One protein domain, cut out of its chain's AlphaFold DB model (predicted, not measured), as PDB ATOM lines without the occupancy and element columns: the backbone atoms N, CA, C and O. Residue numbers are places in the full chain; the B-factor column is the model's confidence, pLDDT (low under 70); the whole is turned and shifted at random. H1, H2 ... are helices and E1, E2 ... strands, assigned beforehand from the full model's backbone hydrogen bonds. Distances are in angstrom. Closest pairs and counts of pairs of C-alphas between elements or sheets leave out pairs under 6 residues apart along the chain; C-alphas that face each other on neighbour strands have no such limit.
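AT A GLANCE: This is residues 471 to 614 of the 703 residues of an uncharacterized protein of Hymenobacter gummosus (UniProt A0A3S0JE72). The chain is wound in stacked turns, a solenoid with three sides. One wall is the sheet E2 E5 E8 E11 E13 E14, the second the sheet E1 E4 E7 E10 E12, the third the small sheet E3 E6 E9, with H1 following on that side beyond E9; E14 folds back beside E13, and a loop around residues 511 to 518 sticks out. The printed part has 144 residues, with named elements in the order E1 to E11, H1, E12 to E14; the six-strand sheet is mixed, the other two parallel. The class is mostly strand, though under half of the residues are in named elements. The whole is compact, with a radius of gyration of the C-alphas of 14.7 A and spans of 41 by 32 by 26 A.

HOW THE PARTS SIT: Start at residues 471 to 472, which pair in parallel with residues 497 to 498 of E3, residues 496 to 498. Next find E1, residues 476 to 478, parallel to E4, residues 503 to 506, with N 478 and O 505 2.8 A apart. E4 and E7, residues 544 to 547, are parallel neighbours, as are E7 and E10, residues 568 to 571, and E10 and E12, residues 593 to 596; look for N 569 and O 593 of E10 and E12, 2.8 A apart. E2, residues 481 to 484, is an edge strand parallel to E5, residues 527 to 531, with N 482 and O 528 2.7 A apart. E5 and E8, residues 551 to 555, are parallel neighbours, as are E8 and E11, residues 576 to 579, and E11 and E13, residues 601 to 604; N 529 and O 552 of E5 and E8 are 2.8 A apart. E13 and E14, residues 609 to 612, form an antiparallel hairpin, with N 611 and O 602 2.8 A apart. E3, E6 (536 to 539) and E9 (560 to 563) are parallel; N 537 and O 560 are 2.8 A apart. H1, residues 582 to 590, only grazes this sheet; its closest C-alphas to E9 are Leu 588 and Pro 563, 6.3 A apart. H1 is on the six-strand sheet, over E11 at a height of 9.7 A, and stands up from it at 45 degrees. In H1, 3 of 5 O i to N i+4 pairs are within hydrogen-bond range.

IN THESE COORDINATES: Find C-alpha 476 at (35.254, 14.808, -4.935), where E1 begins. E5 measures 13.3 A, E8 13.4 A and H1 12.8 A from first to last C-alpha. E14 ends at C-alpha 612, (40.877, 0.497, 16.195).

THE WHOLE: The C-alphas farthest apart, Thr 516 and Pro 565, are 43.7 A apart. The printed part has no cut. The links E2 to E3 and E4 to E5 are long, the others tight. Mean pLDDT of the printed part is 90.5; residues 488 to 492 and 588 to 591 are under 70.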
ATOM      1  N   ILE A 471      44.086  13.802 -11.057       93.12
ATOM      2  CA  ILE A 471      44.313  14.880 -10.095       93.12
ATOM      3  C   ILE A 471      42.981  15.252  -9.440       93.12
ATOM      4  O   ILE A 471      42.053  15.717 -10.108       93.12
ATOM      5  N   ILE A 472      42.899  15.107  -8.118       94.44
ATOM      6  CA  ILE A 472      41.769  15.587  -7.319       94.44
ATOM      7  C   ILE A 472      42.042  17.043  -6.958       94.44
ATOM      8  O   ILE A 472      42.659  17.343  -5.944       94.44
ATOM      9  N   GLY A 473      41.630  17.945  -7.849       94.12
ATOM     10  CA  GLY A 473      41.788  19.399  -7.703       94.12
ATOM     11  C   GLY A 473      40.602  20.102  -7.033       94.12
ATOM     12  O   GLY A 473      40.577  21.327  -6.960       94.12
ATOM     13  N   ARG A 474      39.593  19.348  -6.583       95.19
ATOM     14  CA  ARG A 474      38.440  19.847  -5.819       95.19
ATOM     15  C   ARG A 474      37.866  18.730  -4.956       95.19
ATOM     16  O   ARG A 474      38.206  17.571  -5.158       95.19
ATOM     17  N   ASN A 475      36.965  19.074  -4.040       97.19
ATOM     18  CA  ASN A 475      36.276  18.072  -3.231       97.19
ATOM     19  C   ASN A 475      35.469  17.125  -4.126       97.19
ATOM     20  O   ASN A 475      34.559  17.561  -4.836       97.19
ATOM     21  N   THR A 476      35.800  15.842  -4.061       95.44
ATOM     22  CA  THR A 476      35.254  14.808  -4.935       95.44
ATOM     23  C   THR A 476      34.877  13.589  -4.109       95.44
ATOM     24  O   THR A 476      35.566  13.206  -3.166       95.44
ATOM     25  N   ARG A 477      33.748  12.974  -4.462       96.50
ATOM     26  CA  ARG A 477      33.234  11.765  -3.822       96.50
ATOM     27  C   ARG A 477      33.320  10.600  -4.792       96.50
ATOM     28  O   ARG A 477      32.819  10.714  -5.909       96.50
ATOM     29  N   TRP A 478      33.879   9.487  -4.336       97.69
ATOM     30  CA  TRP A 478      33.930   8.228  -5.067       97.69
ATOM     31  C   TRP A 478      33.272   7.099  -4.271       97.69
ATOM     32  O   TRP A 478      33.379   7.015  -3.045       97.69
ATOM     33  N   THR A 479      32.575   6.227  -4.992       97.81
ATOM     34  CA  THR A 479      31.785   5.111  -4.468       97.81
ATOM     35  C   THR A 479      31.962   3.877  -5.352       97.81
ATOM     36  O   THR A 479      32.371   3.993  -6.506       97.81
ATOM     37  N   GLY A 480      31.606   2.699  -4.839       96.94
ATOM     38  CA  GLY A 480      31.695   1.444  -5.584       96.94
ATOM     39  C   GLY A 480      33.051   0.755  -5.425       96.94
ATOM     40  O   GLY A 480      33.800   1.044  -4.497       96.94
ATOM     41  N   ASN A 481      33.341  -0.207  -6.297       97.56
ATOM     42  CA  ASN A 481      34.558  -1.017  -6.245       97.56
ATOM     43  C   ASN A 481      35.567  -0.475  -7.263       97.56
ATOM     44  O   ASN A 481      35.437  -0.764  -8.442       97.56
ATOM     45  N   LEU A 482      36.515   0.347  -6.829       98.12
ATOM     46  CA  LEU A 482      37.427   1.142  -7.654       98.12
ATOM     47  C   LEU A 482      38.844   0.563  -7.606       98.12
ATOM     48  O   LEU A 482      39.315   0.140  -6.547       98.12
ATOM     49  N   GLU A 483      39.558   0.625  -8.727       97.38
ATOM     50  CA  GLU A 483      40.941   0.162  -8.837       97.38
ATOM     51  C   GLU A 483      41.856   1.215  -9.438       97.38
ATOM     52  O   GLU A 483      41.716   1.619 -10.592       97.38
ATOM     53  N   LEU A 484      42.851   1.608  -8.655       96.31
ATOM     54  CA  LEU A 484      43.944   2.446  -9.100       96.31
ATOM     55  C   LEU A 484      45.102   1.559  -9.550       96.31
ATOM     56  O   LEU A 484      45.676   0.832  -8.740       96.31
ATOM     57  N   HIS A 485      45.442   1.635 -10.832       93.75
ATOM     58  CA  HIS A 485      46.533   0.872 -11.437       93.75
ATOM     59  C   HIS A 485      47.831   1.693 -11.509       93.75
ATOM     60  O   HIS A 485      47.791   2.929 -11.451       93.75
ATOM     61  N   PRO A 486      48.996   1.037 -11.647       89.12
ATOM     62  CA  PRO A 486      50.240   1.723 -11.958       89.12
ATOM     63  C   PRO A 486      50.116   2.432 -13.298       89.12
ATOM     64  O   PRO A 486      49.584   1.897 -14.269       89.12
ATOM     65  N   GLY A 487      50.641   3.639 -13.362       73.19
ATOM     66  CA  GLY A 487      50.630   4.417 -14.584       73.19
ATOM     67  C   GLY A 487      50.919   5.859 -14.233       73.19
ATOM     68  O   GLY A 487      50.352   6.366 -13.264       73.19
ATOM     69  N   PRO A 488      51.819   6.532 -14.959       50.78
ATOM     70  CA  PRO A 488      52.066   7.922 -14.671       50.78
ATOM     71  C   PRO A 488      50.818   8.708 -15.075       50.78
ATOM     72  O   PRO A 488      50.488   8.797 -16.259       50.78
ATOM     73  N   SER A 489      50.188   9.383 -14.113       54.50
ATOM     74  CA  SER A 489      49.808  10.764 -14.388       54.50
ATOM     75  C   SER A 489      51.080  11.434 -14.923       54.50
ATOM     76  O   SER A 489      51.981  11.755 -14.146       54.50
ATOM     77  N   ALA A 490      51.243  11.534 -16.244       53.00
ATOM     78  CA  ALA A 490      52.424  12.104 -16.886       53.00
ATOM     79  C   ALA A 490      52.743  13.513 -16.350       53.00
ATOM     80  O   ALA A 490      53.899  13.926 -16.363       53.00
ATOM     81  N   ALA A 491      51.742  14.219 -15.812       60.94
ATOM     82  CA  ALA A 491      51.910  15.516 -15.172       60.94
ATOM     83  C   ALA A 491      52.577  15.478 -13.783       60.94
ATOM     84  O   ALA A 491      53.240  16.450 -13.420       60.94
ATOM     85  N   THR A 492      52.392  14.420 -12.982       69.00
ATOM     86  CA  THR A 492      52.813  14.422 -11.563       69.00
ATOM     87  C   THR A 492      53.702  13.252 -11.157       69.00
ATOM     88  O   THR A 492      54.367  13.348 -10.130       69.00
ATOM     89  N   GLY A 493      53.763  12.179 -11.951       82.50
ATOM     90  CA  GLY A 493      54.536  10.974 -11.636       82.50
ATOM     91  C   GLY A 493      53.864  10.028 -10.633       82.50
ATOM     92  O   GLY A 493      54.480   9.043 -10.238       82.50
ATOM     93  N   TYR A 494      52.615  10.298 -10.244       89.69
ATOM     94  CA  TYR A 494      51.820   9.475  -9.324       89.69
ATOM     95  C   TYR A 494      50.625   8.848 -10.050       89.69
ATOM     96  O   TYR A 494      50.178   9.372 -11.069       89.69
ATOM     97  N   SER A 495      50.073   7.753  -9.528       93.00
ATOM     98  CA  SER A 495      48.836   7.177 -10.073       93.00
ATOM     99  C   SER A 495      47.618   8.028  -9.703       93.00
ATOM    100  O   SER A 495      46.713   8.188 -10.512       93.00
ATOM    101  N   LEU A 496      47.589   8.587  -8.490       94.75
ATOM    102  CA  LEU A 496      46.533   9.474  -7.993       94.75
ATOM    103  C   LEU A 496      47.158  10.591  -7.163       94.75
ATOM    104  O   LEU A 496      48.020  10.328  -6.325       94.75
ATOM    105  N   ASP A 497      46.699  11.820  -7.366       94.31
ATOM    106  CA  ASP A 497      47.219  12.988  -6.661       94.31
ATOM    107  C   ASP A 497      46.082  13.808  -6.049       94.31
ATOM    108  O   ASP A 497      45.284  14.416  -6.766       94.31
ATOM    109  N   VAL A 498      45.991  13.812  -4.719       96.12
ATOM    110  CA  VAL A 498      45.026  14.622  -3.968       96.12
ATOM    111  C   VAL A 498      45.674  15.955  -3.617       96.12
ATOM    112  O   VAL A 498      46.599  15.999  -2.806       96.12
ATOM    113  N   PHE A 499      45.214  17.032  -4.257       95.69
ATOM    114  CA  PHE A 499      45.847  18.347  -4.165       95.69
ATOM    115  C   PHE A 499      45.510  19.093  -2.869       95.69
ATOM    116  O   PHE A 499      44.642  18.708  -2.083       95.69
ATOM    117  N   GLU A 500      46.220  20.195  -2.656       96.88
ATOM    118  CA  GLU A 500      46.052  21.091  -1.521       96.88
ATOM    119  C   GLU A 500      44.615  21.636  -1.429       96.88
ATOM    120  O   GLU A 500      44.024  22.027  -2.433       96.88
ATOM    121  N   ASN A 501      44.069  21.734  -0.214       97.44
ATOM    122  CA  ASN A 501      42.715  22.218   0.087       97.44
ATOM    123  C   ASN A 501      41.581  21.425  -0.590       97.44
ATOM    124  O   ASN A 501      40.511  21.977  -0.858       97.44
ATOM    125  N   THR A 502      41.803  20.138  -0.863       97.75
ATOM    126  CA  THR A 502      40.799  19.250  -1.465       97.75
ATOM    127  C   THR A 502      40.561  18.006  -0.619       97.75
ATOM    128  O   THR A 502      41.444  17.548   0.105       97.75
ATOM    129  N   GLU A 503      39.357  17.448  -0.718       97.94
ATOM    130  CA  GLU A 503      38.974  16.190  -0.082       97.94
ATOM    131  C   GLU A 503      38.564  15.145  -1.126       97.94
ATOM    132  O   GLU A 503      37.660  15.380  -1.928       97.94
ATOM    133  N   LEU A 504      39.177  13.963  -1.066       98.19
ATOM    134  CA  LEU A 504      38.637  12.746  -1.661       98.19
ATOM    135  C   LEU A 504      37.828  11.983  -0.605       98.19
ATOM    136  O   LEU A 504      38.386  11.415   0.336       98.19
ATOM    137  N   LEU A 505      36.511  11.946  -0.782       98.31
ATOM    138  CA  LEU A 505      35.587  11.183   0.051       98.31
ATOM    139  C   LEU A 505      35.339   9.798  -0.559       98.31
ATOM    140  O   LEU A 505      34.746   9.692  -1.631       98.31
ATOM    141  N   LEU A 506      35.731   8.744   0.156       98.56
ATOM    142  CA  LEU A 506      35.326   7.368  -0.123       98.56
ATOM    143  C   LEU A 506      34.115   7.027   0.736       98.56
ATOM    144  O   LEU A 506      34.211   6.997   1.964       98.56
ATOM    145  N   ASP A 507      32.985   6.779   0.087       96.50
ATOM    146  CA  ASP A 507      31.707   6.589   0.766       96.50
ATOM    147  C   ASP A 507      30.828   5.564   0.053       96.50
ATOM    148  O   ASP A 507      30.962   5.342  -1.151       96.50
ATOM    149  N   LYS A 508      29.910   4.933   0.788       95.81
ATOM    150  CA  LYS A 508      28.917   4.018   0.232       95.81
ATOM    151  C   LYS A 508      28.028   4.767  -0.766       95.81
ATOM    152  O   LYS A 508      27.621   5.907  -0.532       95.81
ATOM    153  N   SER A 509      27.743   4.128  -1.898       95.81
ATOM    154  CA  SER A 509      26.789   4.640  -2.889       95.81
ATOM    155  C   SER A 509      25.396   4.810  -2.259       95.81
ATOM    156  O   SER A 509      25.086   4.146  -1.275       95.81
ATOM    157  N   GLY A 510      24.554   5.695  -2.792       93.69
ATOM    158  CA  GLY A 510      23.099   5.686  -2.555       93.69
ATOM    159  C   GLY A 510      22.328   5.010  -3.698       93.69
ATOM    160  O   GLY A 510      21.127   4.798  -3.617       93.69
ATOM    161  N   THR A 511      23.036   4.642  -4.762       92.94
ATOM    162  CA  THR A 511      22.511   3.976  -5.952       92.94
ATOM    163  C   THR A 511      22.656   2.454  -5.836       92.94
ATOM    164  O   THR A 511      23.786   1.995  -5.607       92.94
ATOM    165  N   PRO A 512      21.573   1.670  -6.030       94.94
ATOM    166  CA  PRO A 512      21.626   0.212  -6.067       94.94
ATOM    167  C   PRO A 512      22.655  -0.331  -7.059       94.94
ATOM    168  O   PRO A 512      22.750   0.132  -8.191       94.94
ATOM    169  N   ASN A 513      23.419  -1.336  -6.636       95.56
ATOM    170  CA  ASN A 513      24.469  -1.970  -7.443       95.56
ATOM    171  C   ASN A 513      24.496  -3.505  -7.297       95.56
ATOM    172  O   ASN A 513      25.502  -4.163  -7.573       95.56
ATOM    173  N   ARG A 514      23.385  -4.068  -6.817       96.50
ATOM    174  CA  ARG A 514      23.102  -5.501  -6.710       96.50
ATOM    175  C   ARG A 514      21.595  -5.735  -6.653       96.50
ATOM    176  O   ARG A 514      20.850  -4.831  -6.292       96.50
ATOM    177  N   HIS A 515      21.160  -6.956  -6.950       96.69
ATOM    178  CA  HIS A 515      19.739  -7.302  -6.978       96.69
ATOM    179  C   HIS A 515      19.166  -7.845  -5.667       96.69
ATOM    180  O   HIS A 515      17.954  -7.893  -5.521       96.69
ATOM    181  N   THR A 516      19.996  -8.247  -4.704       96.94
ATOM    182  CA  THR A 516      19.546  -8.798  -3.412       96.94
ATOM    183  C   THR A 516      19.873  -7.863  -2.259       96.94
ATOM    184  O   THR A 516      20.879  -7.148  -2.314       96.94
ATOM    185  N   LEU A 517      19.070  -7.906  -1.195       97.38
ATOM    186  CA  LEU A 517      19.337  -7.150   0.026       97.38
ATOM    187  C   LEU A 517      20.663  -7.568   0.679       97.38
ATOM    188  O   LEU A 517      21.019  -8.747   0.763       97.38
ATOM    189  N   THR A 518      21.391  -6.580   1.177       96.94
ATOM    190  CA  THR A 518      22.506  -6.757   2.103       96.94
ATOM    191  C   THR A 518      21.988  -7.038   3.516       96.94
ATOM    192  O   THR A 518      20.802  -6.898   3.814       96.94
ATOM    193  N   ALA A 519      22.897  -7.374   4.436       94.56
ATOM    194  CA  ALA A 519      22.559  -7.537   5.851       94.56
ATOM    195  C   ALA A 519      22.003  -6.253   6.506       94.56
ATOM    196  O   ALA A 519      21.374  -6.338   7.557       94.56
ATOM    197  N   THR A 520      22.229  -5.078   5.906       93.56
ATOM    198  CA  THR A 520      21.686  -3.792   6.371       93.56
ATOM    199  C   THR A 520      20.354  -3.427   5.715       93.56
ATOM    200  O   THR A 520      19.812  -2.372   6.020       93.56
ATOM    201  N   GLY A 521      19.806  -4.293   4.853       95.31
ATOM    202  CA  GLY A 521      18.511  -4.072   4.209       95.31
ATOM    203  C   GLY A 521      18.550  -3.097   3.030       95.31
ATOM    204  O   GLY A 521      17.525  -2.512   2.703       95.31
ATOM    205  N   ASP A 522      19.705  -2.924   2.386       95.31
ATOM    206  CA  ASP A 522      19.850  -2.116   1.168       95.31
ATOM    207  C   ASP A 522      20.378  -2.943  -0.012       95.31
ATOM    208  O   ASP A 522      20.828  -4.072   0.155       95.31
ATOM    209  N   PHE A 523      20.349  -2.379  -1.217       96.81
ATOM    210  CA  PHE A 523      20.829  -3.022  -2.447       96.81
ATOM    211  C   PHE A 523      22.216  -2.517  -2.858       96.81
ATOM    212  O   PHE A 523      22.495  -2.334  -4.045       96.81
ATOM    213  N   ILE A 524      23.074  -2.204  -1.881       96.69
ATOM    214  CA  ILE A 524      24.300  -1.450  -2.136       96.69
ATOM    215  C   ILE A 524      25.497  -2.130  -1.470       96.69
ATOM    216  O   ILE A 524      25.613  -2.202  -0.245       96.69
ATOM    217  N   ASN A 525      26.431  -2.589  -2.293       97.12
ATOM    218  CA  ASN A 525      27.717  -3.102  -1.851       97.12
ATOM    219  C   ASN A 525      28.595  -1.991  -1.231       97.12
ATOM    220  O   ASN A 525      28.505  -0.833  -1.650       97.12
ATOM    221  N   PRO A 526      29.463  -2.339  -0.260       96.94
ATOM    222  CA  PRO A 526      30.493  -1.451   0.283       96.94
ATOM    223  C   PRO A 526      31.373  -0.805  -0.792       96.94
ATOM    224  O   PRO A 526      31.633  -1.405  -1.835       96.94
ATOM    225  N   THR A 527      31.894   0.386  -0.493       98.38
ATOM    226  CA  THR A 527      32.872   1.062  -1.355       98.38
ATOM    227  C   THR A 527      34.282   0.578  -1.044       98.38
ATOM    228  O   THR A 527      34.673   0.451   0.117       98.38
ATOM    229  N   VAL A 528      35.074   0.332  -2.081       98.44
ATOM    230  CA  VAL A 528      36.482  -0.050  -1.979       98.44
ATOM    231  C   VAL A 528      37.267   0.782  -2.980       98.44
ATOM    232  O   VAL A 528      36.942   0.759  -4.156       98.44
ATOM    233  N   LEU A 529      38.311   1.481  -2.541       98.62
ATOM    234  CA  LEU A 529      39.371   1.959  -3.424       98.62
ATOM    235  C   LEU A 529      40.597   1.082  -3.204       98.62
ATOM    236  O   LEU A 529      41.165   1.067  -2.112       98.62
ATOM    237  N   ARG A 530      40.994   0.350  -4.237       98.25
ATOM    238  CA  ARG A 530      42.157  -0.531  -4.229       98.25
ATOM    239  C   ARG A 530      43.314   0.120  -4.976       98.25
ATOM    240  O   ARG A 530      43.251   0.283  -6.189       98.25
ATOM    241  N   CYS A 531      44.372   0.458  -4.251       97.12
ATOM    242  CA  CYS A 531      45.670   0.824  -4.798       97.12
ATOM    243  C   CYS A 531      46.423  -0.462  -5.150       97.12
ATOM    244  O   CYS A 531      46.827  -1.205  -4.251       97.12
ATOM    245  N   ARG A 532      46.523  -0.761  -6.448       95.81
ATOM    246  CA  ARG A 532      47.168  -1.976  -6.959       95.81
ATOM    247  C   ARG A 532      48.679  -1.947  -6.732       95.81
ATOM    248  O   ARG A 532      49.272  -0.883  -6.565       95.81
ATOM    249  N   THR A 533      49.305  -3.119  -6.782       93.50
ATOM    250  CA  THR A 533      50.768  -3.263  -6.749       93.50
ATOM    251  C   THR A 533      51.456  -2.319  -7.731       93.50
ATOM    252  O   THR A 533      51.170  -2.365  -8.925       93.50
ATOM    253  N   GLY A 534      52.360  -1.470  -7.228       91.56
ATOM    254  CA  GLY A 534      53.110  -0.479  -8.005       91.56
ATOM    255  C   GLY A 534      52.375   0.840  -8.277       91.56
ATOM    256  O   GLY A 534      52.955   1.730  -8.896       91.56
ATOM    257  N   ALA A 535      51.114   0.987  -7.856       93.81
ATOM    258  CA  ALA A 535      50.391   2.250  -7.944       93.81
ATOM    259  C   ALA A 535      50.741   3.155  -6.755       93.81
ATOM    260  O   ALA A 535      50.982   2.680  -5.644       93.81
ATOM    261  N   THR A 536      50.726   4.471  -6.972       93.31
ATOM    262  CA  THR A 536      51.075   5.444  -5.926       93.31
ATOM    263  C   THR A 536      49.992   6.501  -5.770       93.31
ATOM    264  O   THR A 536      49.658   7.205  -6.725       93.31
ATOM    265  N   ILE A 537      49.484   6.651  -4.549       94.81
ATOM    266  CA  ILE A 537      48.609   7.749  -4.137       94.81
ATOM    267  C   ILE A 537      49.458   8.778  -3.402       94.81
ATOM    268  O   ILE A 537      50.053   8.460  -2.373       94.81
ATOM    269  N   ARG A 538      49.471  10.018  -3.883       94.12
ATOM    270  CA  ARG A 538      50.003  11.163  -3.143       94.12
ATOM    271  C   ARG A 538      48.865  11.974  -2.532       94.12
ATOM    272  O   ARG A 538      47.846  12.201  -3.184       94.12
ATOM    273  N   VAL A 539      49.060  12.449  -1.302       96.19
ATOM    274  CA  VAL A 539      48.178  13.446  -0.676       96.19
ATOM    275  C   VAL A 539      49.018  14.652  -0.296       96.19
ATOM    276  O   VAL A 539      49.878  14.558   0.570       96.19
ATOM    277  N   LYS A 540      48.796  15.781  -0.959       95.56
ATOM    278  CA  LYS A 540      49.555  17.013  -0.734       95.56
ATOM    279  C   LYS A 540      49.181  17.710   0.583       95.56
ATOM    280  O   LYS A 540      48.129  17.399   1.151       95.56
ATOM    281  N   PRO A 541      49.979  18.684   1.074       95.94
ATOM    282  CA  PRO A 541      49.670  19.437   2.286       95.94
ATOM    283  C   PRO A 541      48.264  20.025   2.223       95.94
ATOM    284  O   PRO A 541      47.873  20.550   1.187       95.94
ATOM    285  N   THR A 542      47.497  19.959   3.315       96.25
ATOM    286  CA  THR A 542      46.072  20.357   3.404       96.25
ATOM    287  C   THR A 542      45.090  19.548   2.545       96.25
ATOM    288  O   THR A 542      43.883  19.750   2.657       96.25
ATOM    289  N   GLY A 543      45.579  18.630   1.707       97.56
ATOM    290  CA  GLY A 543      44.764  17.631   1.030       97.56
ATOM    291  C   GLY A 543      44.297  16.550   2.003       97.56
ATOM    292  O   GLY A 543      44.957  16.268   3.013       97.56
ATOM    293  N   LYS A 544      43.147  15.946   1.706       97.94
ATOM    294  CA  LYS A 544      42.490  15.001   2.605       97.94
ATOM    295  C   LYS A 544      41.911  13.793   1.882       97.94
ATOM    296  O   LYS A 544      41.226  13.938   0.876       97.94
ATOM    297  N   ILE A 545      42.104  12.605   2.448       98.31
ATOM    298  CA  ILE A 545      41.318  11.412   2.108       98.31
ATOM    299  C   ILE A 545      40.430  11.069   3.303       98.31
ATOM    300  O   ILE A 545      40.928  10.844   4.405       98.31
ATOM    301  N   LEU A 546      39.117  11.006   3.092       98.50
ATOM    302  CA  LEU A 546      38.146  10.591   4.101       98.50
ATOM    303  C   LEU A 546      37.567   9.223   3.733       98.50
ATOM    304  O   LEU A 546      36.869   9.083   2.733       98.50
ATOM    305  N   VAL A 547      37.831   8.218   4.567       98.50
ATOM    306  CA  VAL A 547      37.266   6.869   4.458       98.50
ATOM    307  C   VAL A 547      36.051   6.774   5.377       98.50
ATOM    308  O   VAL A 547      36.185   6.618   6.594       98.50
ATOM    309  N   ALA A 548      34.862   6.911   4.793       98.25
ATOM    310  CA  ALA A 548      33.592   6.927   5.508       98.25
ATOM    311  C   ALA A 548      33.176   5.516   5.995       98.25
ATOM    312  O   ALA A 548      33.815   4.515   5.639       98.25
ATOM    313  N   PRO A 549      32.105   5.396   6.808       96.88
ATOM    314  CA  PRO A 549      31.594   4.103   7.253       96.88
ATOM    315  C   PRO A 549      31.343   3.153   6.078       96.88
ATOM    316  O   PRO A 549      30.881   3.572   5.018       96.88
ATOM    317  N   THR A 550      31.625   1.860   6.260       95.44
ATOM    318  CA  THR A 550      31.455   0.814   5.228       95.44
ATOM    319  C   THR A 550      32.288   1.016   3.955       95.44
ATOM    320  O   THR A 550      32.039   0.358   2.950       95.44
ATOM    321  N   SER A 551      33.297   1.890   3.999       98.31
ATOM    322  CA  SER A 551      34.243   2.097   2.901       98.31
ATOM    323  C   SER A 551      35.634   1.595   3.271       98.31
ATOM    324  O   SER A 551      36.019   1.600   4.443       98.31
ATOM    325  N   THR A 552      36.386   1.141   2.270       98.62
ATOM    326  CA  THR A 552      37.748   0.628   2.445       98.62
ATOM    327  C   THR A 552      38.725   1.311   1.496       98.62
ATOM    328  O   THR A 552      38.495   1.327   0.291       98.62
ATOM    329  N   LEU A 553      39.842   1.810   2.024       98.50
ATOM    330  CA  LEU A 553      41.042   2.104   1.242       98.50
ATOM    331  C   LEU A 553      42.017   0.941   1.415       98.50
ATOM    332  O   LEU A 553      42.486   0.681   2.524       98.50
ATOM    333  N   PHE A 554      42.283   0.219   0.333       97.88
ATOM    334  CA  PHE A 554      43.106  -0.983   0.334       97.88
ATOM    335  C   PHE A 554      44.403  -0.746  -0.440       97.88
ATOM    336  O   PHE A 554      44.346  -0.382  -1.612       97.88
ATOM    337  N   ILE A 555      45.552  -0.952   0.201       96.69
ATOM    338  CA  ILE A 555      46.883  -0.812  -0.403       96.69
ATOM    339  C   ILE A 555      47.507  -2.207  -0.537       96.69
ATOM    340  O   ILE A 555      47.769  -2.867   0.473       96.69
ATOM    341  N   GLU A 556      47.682  -2.675  -1.778       95.00
ATOM    342  CA  GLU A 556      48.327  -3.960  -2.091       95.00
ATOM    343  C   GLU A 556      49.849  -3.913  -1.857       95.00
ATOM    344  O   GLU A 556      50.416  -2.847  -1.626       95.00
ATOM    345  N   ALA A 557      50.520  -5.072  -1.929       90.06
ATOM    346  CA  ALA A 557      51.985  -5.140  -1.865       90.06
ATOM    347  C   ALA A 557      52.610  -4.217  -2.921       90.06
ATOM    348  O   ALA A 557      52.158  -4.227  -4.064       90.06
ATOM    349  N   ASP A 558      53.620  -3.438  -2.540       87.44
ATOM    350  CA  ASP A 558      54.294  -2.421  -3.366       87.44
ATOM    351  C   ASP A 558      53.391  -1.278  -3.874       87.44
ATOM    352  O   ASP A 558      53.845  -0.416  -4.629       87.44
ATOM    353  N   GLY A 559      52.113  -1.245  -3.488       91.88
ATOM    354  CA  GLY A 559      51.283  -0.053  -3.609       91.88
ATOM    355  C   GLY A 559      51.709   0.972  -2.560       91.88
ATOM    356  O   GLY A 559      52.071   0.618  -1.443       91.88
ATOM    357  N   GLN A 560      51.671   2.255  -2.901       91.00
ATOM    358  CA  GLN A 560      52.164   3.314  -2.020       91.00
ATOM    359  C   GLN A 560      51.074   4.336  -1.714       91.00
ATOM    360  O   GLN A 560      50.353   4.790  -2.605       91.00
ATOM    361  N   LEU A 561      50.985   4.733  -0.445       92.81
ATOM    362  CA  LEU A 561      50.191   5.869   0.010       92.81
ATOM    363  C   LEU A 561      51.138   6.850   0.697       92.81
ATOM    364  O   LEU A 561      51.643   6.583   1.785       92.81
ATOM    365  N   LEU A 562      51.384   7.972   0.024       92.19
ATOM    366  CA  LEU A 562      52.388   8.976   0.359       92.19
ATOM    367  C   LEU A 562      51.701  10.283   0.792       92.19
ATOM    368  O   LEU A 562      51.545  11.200  -0.020       92.19
ATOM    369  N   PRO A 563      51.227  10.374   2.046       92.50
ATOM    370  CA  PRO A 563      50.732  11.630   2.592       92.50
ATOM    371  C   PRO A 563      51.904  12.586   2.867       92.50
ATOM    372  O   PRO A 563      52.860  12.186   3.517       92.50
ATOM    373  N   GLU A 564      51.862  13.826   2.377       93.25
ATOM    374  CA  GLU A 564      52.889  14.862   2.580       93.25
ATOM    375  C   GLU A 564      52.640  15.705   3.852       93.25
ATOM    376  O   GLU A 564      51.514  15.740   4.363       93.25
ATOM    377  N   PRO A 565      53.656  16.426   4.386       91.88
ATOM    378  CA  PRO A 565      53.516  17.178   5.637       91.88
ATOM    379  C   PRO A 565      52.328  18.136   5.642       91.88
ATOM    380  O   PRO A 565      52.263  19.080   4.862       91.88
ATOM    381  N   GLY A 566      51.391  17.898   6.564       90.50
ATOM    382  CA  GLY A 566      50.155  18.673   6.694       90.50
ATOM    383  C   GLY A 566      48.956  18.118   5.919       90.50
ATOM    384  O   GLY A 566      47.906  18.755   5.932       90.50
ATOM    385  N   SER A 567      49.076  16.972   5.245       95.06
ATOM    386  CA  SER A 567      47.936  16.242   4.680       95.06
ATOM    387  C   SER A 567      47.221  15.393   5.739       95.06
ATOM    388  O   SER A 567      47.824  15.006   6.747       95.06
ATOM    389  N   GLU A 568      45.969  15.010   5.480       94.12
ATOM    390  CA  GLU A 568      45.174  14.188   6.401       94.12
ATOM    391  C   GLU A 568      44.566  12.945   5.727       94.12
ATOM    392  O   GLU A 568      43.970  13.006   4.655       94.12
ATOM    393  N   ILE A 569      44.661  11.796   6.390       95.19
ATOM    394  CA  ILE A 569      43.891  10.592   6.075       95.19
ATOM    395  C   ILE A 569      42.989  10.321   7.276       95.19
ATOM    396  O   ILE A 569      43.471  10.035   8.370       95.19
ATOM    397  N   VAL A 570      41.677  10.400   7.091       95.81
ATOM    398  CA  VAL A 570      40.690  10.202   8.157       95.81
ATOM    399  C   VAL A 570      39.932   8.911   7.926       95.81
ATOM    400  O   VAL A 570      39.331   8.724   6.873       95.81
ATOM    401  N   VAL A 571      39.898   8.047   8.936       95.88
ATOM    402  CA  VAL A 571      39.091   6.823   8.929       95.88
ATOM    403  C   VAL A 571      37.954   6.988   9.922       95.88
ATOM    404  O   VAL A 571      38.185   7.056  11.135       95.88
ATOM    405  N   ASP A 572      36.732   7.096   9.406       95.94
ATOM    406  CA  ASP A 572      35.538   7.280  10.225       95.94
ATOM    407  C   ASP A 572      35.062   5.971  10.870       95.94
ATOM    408  O   ASP A 572      35.591   4.890  10.599       95.94
ATOM    409  N   ASN A 573      34.068   6.061  11.751       94.12
ATOM    410  CA  ASN A 573      33.482   4.912  12.430       94.12
ATOM    411  C   ASN A 573      32.999   3.851  11.424       94.12
ATOM    412  O   ASN A 573      32.094   4.103  10.636       94.12
ATOM    413  N   GLY A 574      33.587   2.653  11.450       94.44
ATOM    414  CA  GLY A 574      33.260   1.583  10.504       94.44
ATOM    415  C   GLY A 574      33.941   1.697   9.135       94.44
ATOM    416  O   GLY A 574      33.719   0.829   8.292       94.44
ATOM    417  N   GLY A 575      34.770   2.720   8.909       97.12
ATOM    418  CA  GLY A 575      35.709   2.781   7.791       97.12
ATOM    419  C   GLY A 575      36.944   1.906   8.037       97.12
ATOM    420  O   GLY A 575      37.269   1.554   9.182       97.12
ATOM    421  N   LEU A 576      37.640   1.542   6.960       97.88
ATOM    422  CA  LEU A 576      38.840   0.705   7.012       97.88
ATOM    423  C   LEU A 576      39.936   1.231   6.079       97.88
ATOM    424  O   LEU A 576      39.726   1.374   4.880       97.88
ATOM    425  N   VAL A 577      41.136   1.430   6.612       96.50
ATOM    426  CA  VAL A 577      42.366   1.430   5.809       96.50
ATOM    427  C   VAL A 577      43.030   0.076   6.018       96.50
ATOM    428  O   VAL A 577      43.248  -0.336   7.153       96.50
ATOM    429  N   SER A 578      43.316  -0.646   4.941       96.12
ATOM    430  CA  SER A 578      43.940  -1.968   4.997       96.12
ATOM    431  C   SER A 578      45.182  -1.944   4.121       96.12
ATOM    432  O   SER A 578      45.098  -1.630   2.936       96.12
ATOM    433  N   VAL A 579      46.336  -2.214   4.719       93.56
ATOM    434  CA  VAL A 579      47.634  -2.218   4.045       93.56
ATOM    435  C   VAL A 579      48.230  -3.616   4.079       93.56
ATOM    436  O   VAL A 579      48.009  -4.382   5.027       93.56
ATOM    437  N   GLN A 580      48.967  -3.970   3.031       91.44
ATOM    438  CA  GLN A 580      49.525  -5.305   2.916       91.44
ATOM    439  C   GLN A 580      50.672  -5.527   3.909       91.44
ATOM    440  O   GLN A 580      50.646  -6.535   4.618       91.44
ATOM    441  N   THR A 581      51.626  -4.593   4.005       84.69
ATOM    442  CA  THR A 581      52.843  -4.742   4.824       84.69
ATOM    443  C   THR A 581      52.949  -3.705   5.946       84.69
ATOM    444  O   THR A 581      52.270  -2.673   5.951       84.69
ATOM    445  N   GLN A 582      53.832  -3.956   6.920       77.88
ATOM    446  CA  GLN A 582      54.157  -2.965   7.959       77.88
ATOM    447  C   GLN A 582      54.842  -1.716   7.376       77.88
ATOM    448  O   GLN A 582      54.601  -0.613   7.863       77.88
ATOM    449  N   ALA A 583      55.659  -1.872   6.329       76.62
ATOM    450  CA  ALA A 583      56.340  -0.753   5.680       76.62
ATOM    451  C   ALA A 583      55.336   0.246   5.077       76.62
ATOM    452  O   ALA A 583      55.503   1.456   5.231       76.62
ATOM    453  N   ASP A 584      54.252  -0.255   4.481       79.25
ATOM    454  CA  ASP A 584      53.163   0.575   3.953       79.25
ATOM    455  C   ASP A 584      52.468   1.354   5.080       79.25
ATOM    456  O   ASP A 584      52.183   2.543   4.946       79.25
ATOM    457  N   ALA A 585      52.241   0.708   6.231       76.06
ATOM    458  CA  ALA A 585      51.667   1.361   7.409       76.06
ATOM    459  C   ALA A 585      52.573   2.472   7.960       76.06
ATOM    460  O   ALA A 585      52.083   3.493   8.449       76.06
ATOM    461  N   ASP A 586      53.888   2.265   7.910       72.62
ATOM    462  CA  ASP A 586      54.877   3.222   8.388       72.62
ATOM    463  C   ASP A 586      54.927   4.466   7.488       72.62
ATOM    464  O   ASP A 586      54.991   5.582   8.008       72.62
ATOM    465  N   GLN A 587      54.780   4.322   6.164       70.38
ATOM    466  CA  GLN A 587      54.696   5.458   5.228       70.38
ATOM    467  C   GLN A 587      53.552   6.426   5.564       70.38
ATOM    468  O   GLN A 587      53.716   7.641   5.442       70.38
ATOM    469  N   LEU A 588      52.434   5.919   6.097       69.06
ATOM    470  CA  LEU A 588      51.312   6.755   6.545       69.06
ATOM    471  C   LEU A 588      51.674   7.683   7.714       69.06
ATOM    472  O   LEU A 588      50.975   8.664   7.950       69.06
ATOM    473  N   ARG A 589      52.726   7.352   8.477       58.16
ATOM    474  CA  ARG A 589      53.106   8.029   9.728       58.16
ATOM    475  C   ARG A 589      54.216   9.058   9.558       58.16
ATOM    476  O   ARG A 589      54.309   9.968  10.375       58.16
ATOM    477  N   TYR A 590      55.086   8.887   8.562       55.50
ATOM    478  CA  TYR A 590      56.321   9.674   8.452       55.50
ATOM    479  C   TYR A 590      56.160  11.009   7.729       55.50
ATOM    480  O   TYR A 590      57.042  11.857   7.854       55.50
ATOM    481  N   ALA A 591      55.055  11.220   7.013       63.66
ATOM    482  CA  ALA A 591      54.889  12.433   6.230       63.66
ATOM    483  C   ALA A 591      53.501  13.084   6.332       63.66
ATOM    484  O   ALA A 591      53.447  14.272   6.105       63.66
ATOM    485  N   GLY A 592      52.430  12.449   6.823       73.88
ATOM    486  CA  GLY A 592      51.158  13.146   7.097       73.88
ATOM    487  C   GLY A 592      50.409  12.613   8.318       73.88
ATOM    488  O   GLY A 592      50.954  11.839   9.104       73.88
ATOM    489  N   GLN A 593      49.166  13.057   8.520       84.19
ATOM    490  CA  GLN A 593      48.356  12.662   9.675       84.19
ATOM    491  C   GLN A 593      47.357  11.556   9.311       84.19
ATOM    492  O   GLN A 593      46.427  11.790   8.547       84.19
ATOM    493  N   LEU A 594      47.486  10.376   9.926       88.38
ATOM    494  CA  LEU A 594      46.433   9.354   9.934       88.38
ATOM    495  C   LEU A 594      45.568   9.492  11.198       88.38
ATOM    496  O   LEU A 594      46.022   9.211  12.310       88.38
ATOM    497  N   THR A 595      44.305   9.873  11.028       89.25
ATOM    498  CA  THR A 595      43.321  10.031  12.104       89.25
ATOM    499  C   THR A 595      42.332   8.863  12.100       89.25
ATOM    500  O   THR A 595      41.492   8.750  11.210       89.25
ATOM    501  N   LEU A 596      42.371   8.017  13.135       88.12
ATOM    502  CA  LEU A 596      41.345   6.993  13.372       88.12
ATOM    503  C   LEU A 596      40.283   7.540  14.334       88.12
ATOM    504  O   LEU A 596      40.539   7.665  15.536       88.12
ATOM    505  N   LYS A 597      39.083   7.847  13.830       90.31
ATOM    506  CA  LYS A 597      37.938   8.171  14.695       90.31
ATOM    507  C   LYS A 597      37.479   6.923  15.454       90.31
ATOM    508  O   LYS A 597      37.871   5.802  15.132       90.31
ATOM    509  N   GLN A 598      36.643   7.103  16.479       89.25
ATOM    510  CA  GLN A 598      36.079   5.983  17.236       89.25
ATOM    511  C   GLN A 598      35.451   4.947  16.289       89.25
ATOM    512  O   GLN A 598      34.539   5.275  15.542       89.25
ATOM    513  N   GLY A 599      35.941   3.707  16.340       87.75
ATOM    514  CA  GLY A 599      35.471   2.602  15.498       87.75
ATOM    515  C   GLY A 599      36.064   2.546  14.084       87.75
ATOM    516  O   GLY A 599      35.858   1.547  13.396       87.75
ATOM    517  N   GLY A 600      36.826   3.553  13.649       91.31
ATOM    518  CA  GLY A 600      37.639   3.478  12.433       91.31
ATOM    519  C   GLY A 600      38.817   2.523  12.614       91.31
ATOM    520  O   GLY A 600      39.335   2.375  13.726       91.31
ATOM    521  N   ARG A 601      39.226   1.833  11.544       92.62
ATOM    522  CA  ARG A 601      40.209   0.740  11.624       92.62
ATOM    523  C   ARG A 601      41.380   0.917  10.662       92.62
ATOM    524  O   ARG A 601      41.183   1.300   9.512       92.62
ATOM    525  N   LEU A 602      42.572   0.561  11.133       91.62
ATOM    526  CA  LEU A 602      43.753   0.278  10.318       91.62
ATOM    527  C   LEU A 602      44.091  -1.212  10.451       91.62
ATOM    528  O   LEU A 602      44.228  -1.702  11.569       91.62
ATOM    529  N   GLU A 603      44.244  -1.916   9.339       90.88
ATOM    530  CA  GLU A 603      44.639  -3.328   9.287       90.88
ATOM    531  C   GLU A 603      45.980  -3.485   8.561       90.88
ATOM    532  O   GLU A 603      46.157  -2.932   7.480       90.88
ATOM    533  N   ILE A 604      46.898  -4.261   9.142       90.38
ATOM    534  CA  ILE A 604      48.191  -4.643   8.560       90.38
ATOM    535  C   ILE A 604      48.149  -6.147   8.310       90.38
ATOM    536  O   ILE A 604      48.274  -6.949   9.241       90.38
ATOM    537  N   ARG A 605      47.928  -6.537   7.055       88.31
ATOM    538  CA  ARG A 605      47.542  -7.914   6.707       88.31
ATOM    539  C   ARG A 605      48.634  -8.938   6.949       88.31
ATOM    540  O   ARG A 605      48.335 -10.010   7.463       88.31
ATOM    541  N   GLU A 606      49.880  -8.602   6.633       87.19
ATOM    542  CA  GLU A 606      51.030  -9.491   6.827       87.19
ATOM    543  C   GLU A 606      51.157  -9.987   8.277       87.19
ATOM    544  O   GLU A 606      51.522 -11.136   8.515       87.19
ATOM    545  N   THR A 607      50.803  -9.145   9.250       82.62
ATOM    546  CA  THR A 607      50.883  -9.484  10.680       82.62
ATOM    547  C   THR A 607      49.528  -9.830  11.300       82.62
ATOM    548  O   THR A 607      49.474 -10.244  12.456       82.62
ATOM    549  N   GLY A 608      48.426  -9.622  10.570       81.62
ATOM    550  CA  GLY A 608      47.066  -9.676  11.110       81.62
ATOM    551  C   GLY A 608      46.759  -8.579  12.140       81.62
ATOM    552  O   GLY A 608      45.774  -8.679  12.874       81.62
ATOM    553  N   THR A 609      47.597  -7.541  12.240       81.25
ATOM    554  CA  THR A 609      47.425  -6.477  13.238       81.25
ATOM    555  C   THR A 609      46.259  -5.575  12.857       81.25
ATOM    556  O   THR A 609      46.234  -5.019  11.763       81.25
ATOM    557  N   VAL A 610      45.328  -5.355  13.789       84.06
ATOM    558  CA  VAL A 610      44.215  -4.409  13.618       84.06
ATOM    559  C   VAL A 610      44.254  -3.355  14.719       84.06
ATOM    560  O   VAL A 610      44.164  -3.665  15.907       84.06
ATOM    561  N   ILE A 611      44.354  -2.090  14.323       80.12
ATOM    562  CA  ILE A 611      44.299  -0.924  15.205       80.12
ATOM    563  C   ILE A 611      42.925  -0.279  15.054       80.12
ATOM    564  O   ILE A 611      42.511   0.068  13.951       80.12
ATOM    565  N   VAL A 612      42.220  -0.098  16.170       82.25
ATOM    566  CA  VAL A 612      40.877   0.497  16.195       82.25
ATOM    567  C   VAL A 612      40.923   1.829  16.929       82.25
ATOM    568  O   VAL A 612      41.427   1.902  18.055       82.25
ATOM    569  N   GLY A 613      40.373   2.876  16.316       75.81
ATOM    570  CA  GLY A 613      40.204   4.173  16.954       75.81
ATOM    571  C   GLY A 613      39.284   4.062  18.171       75.81
ATOM    572  O   GLY A 613      38.229   3.425  18.127       75.81
ATOM    573  N   ARG A 614      39.688   4.665  19.290       72.31
ATOM    574  CA  ARG A 614      38.939   4.646  20.555       72.31
ATOM    575  C   ARG A 614      38.383   6.041  20.853       72.31
ATOM    576  O   ARG A 614      39.029   7.017  20.472       72.31
TER     577      ARG A 614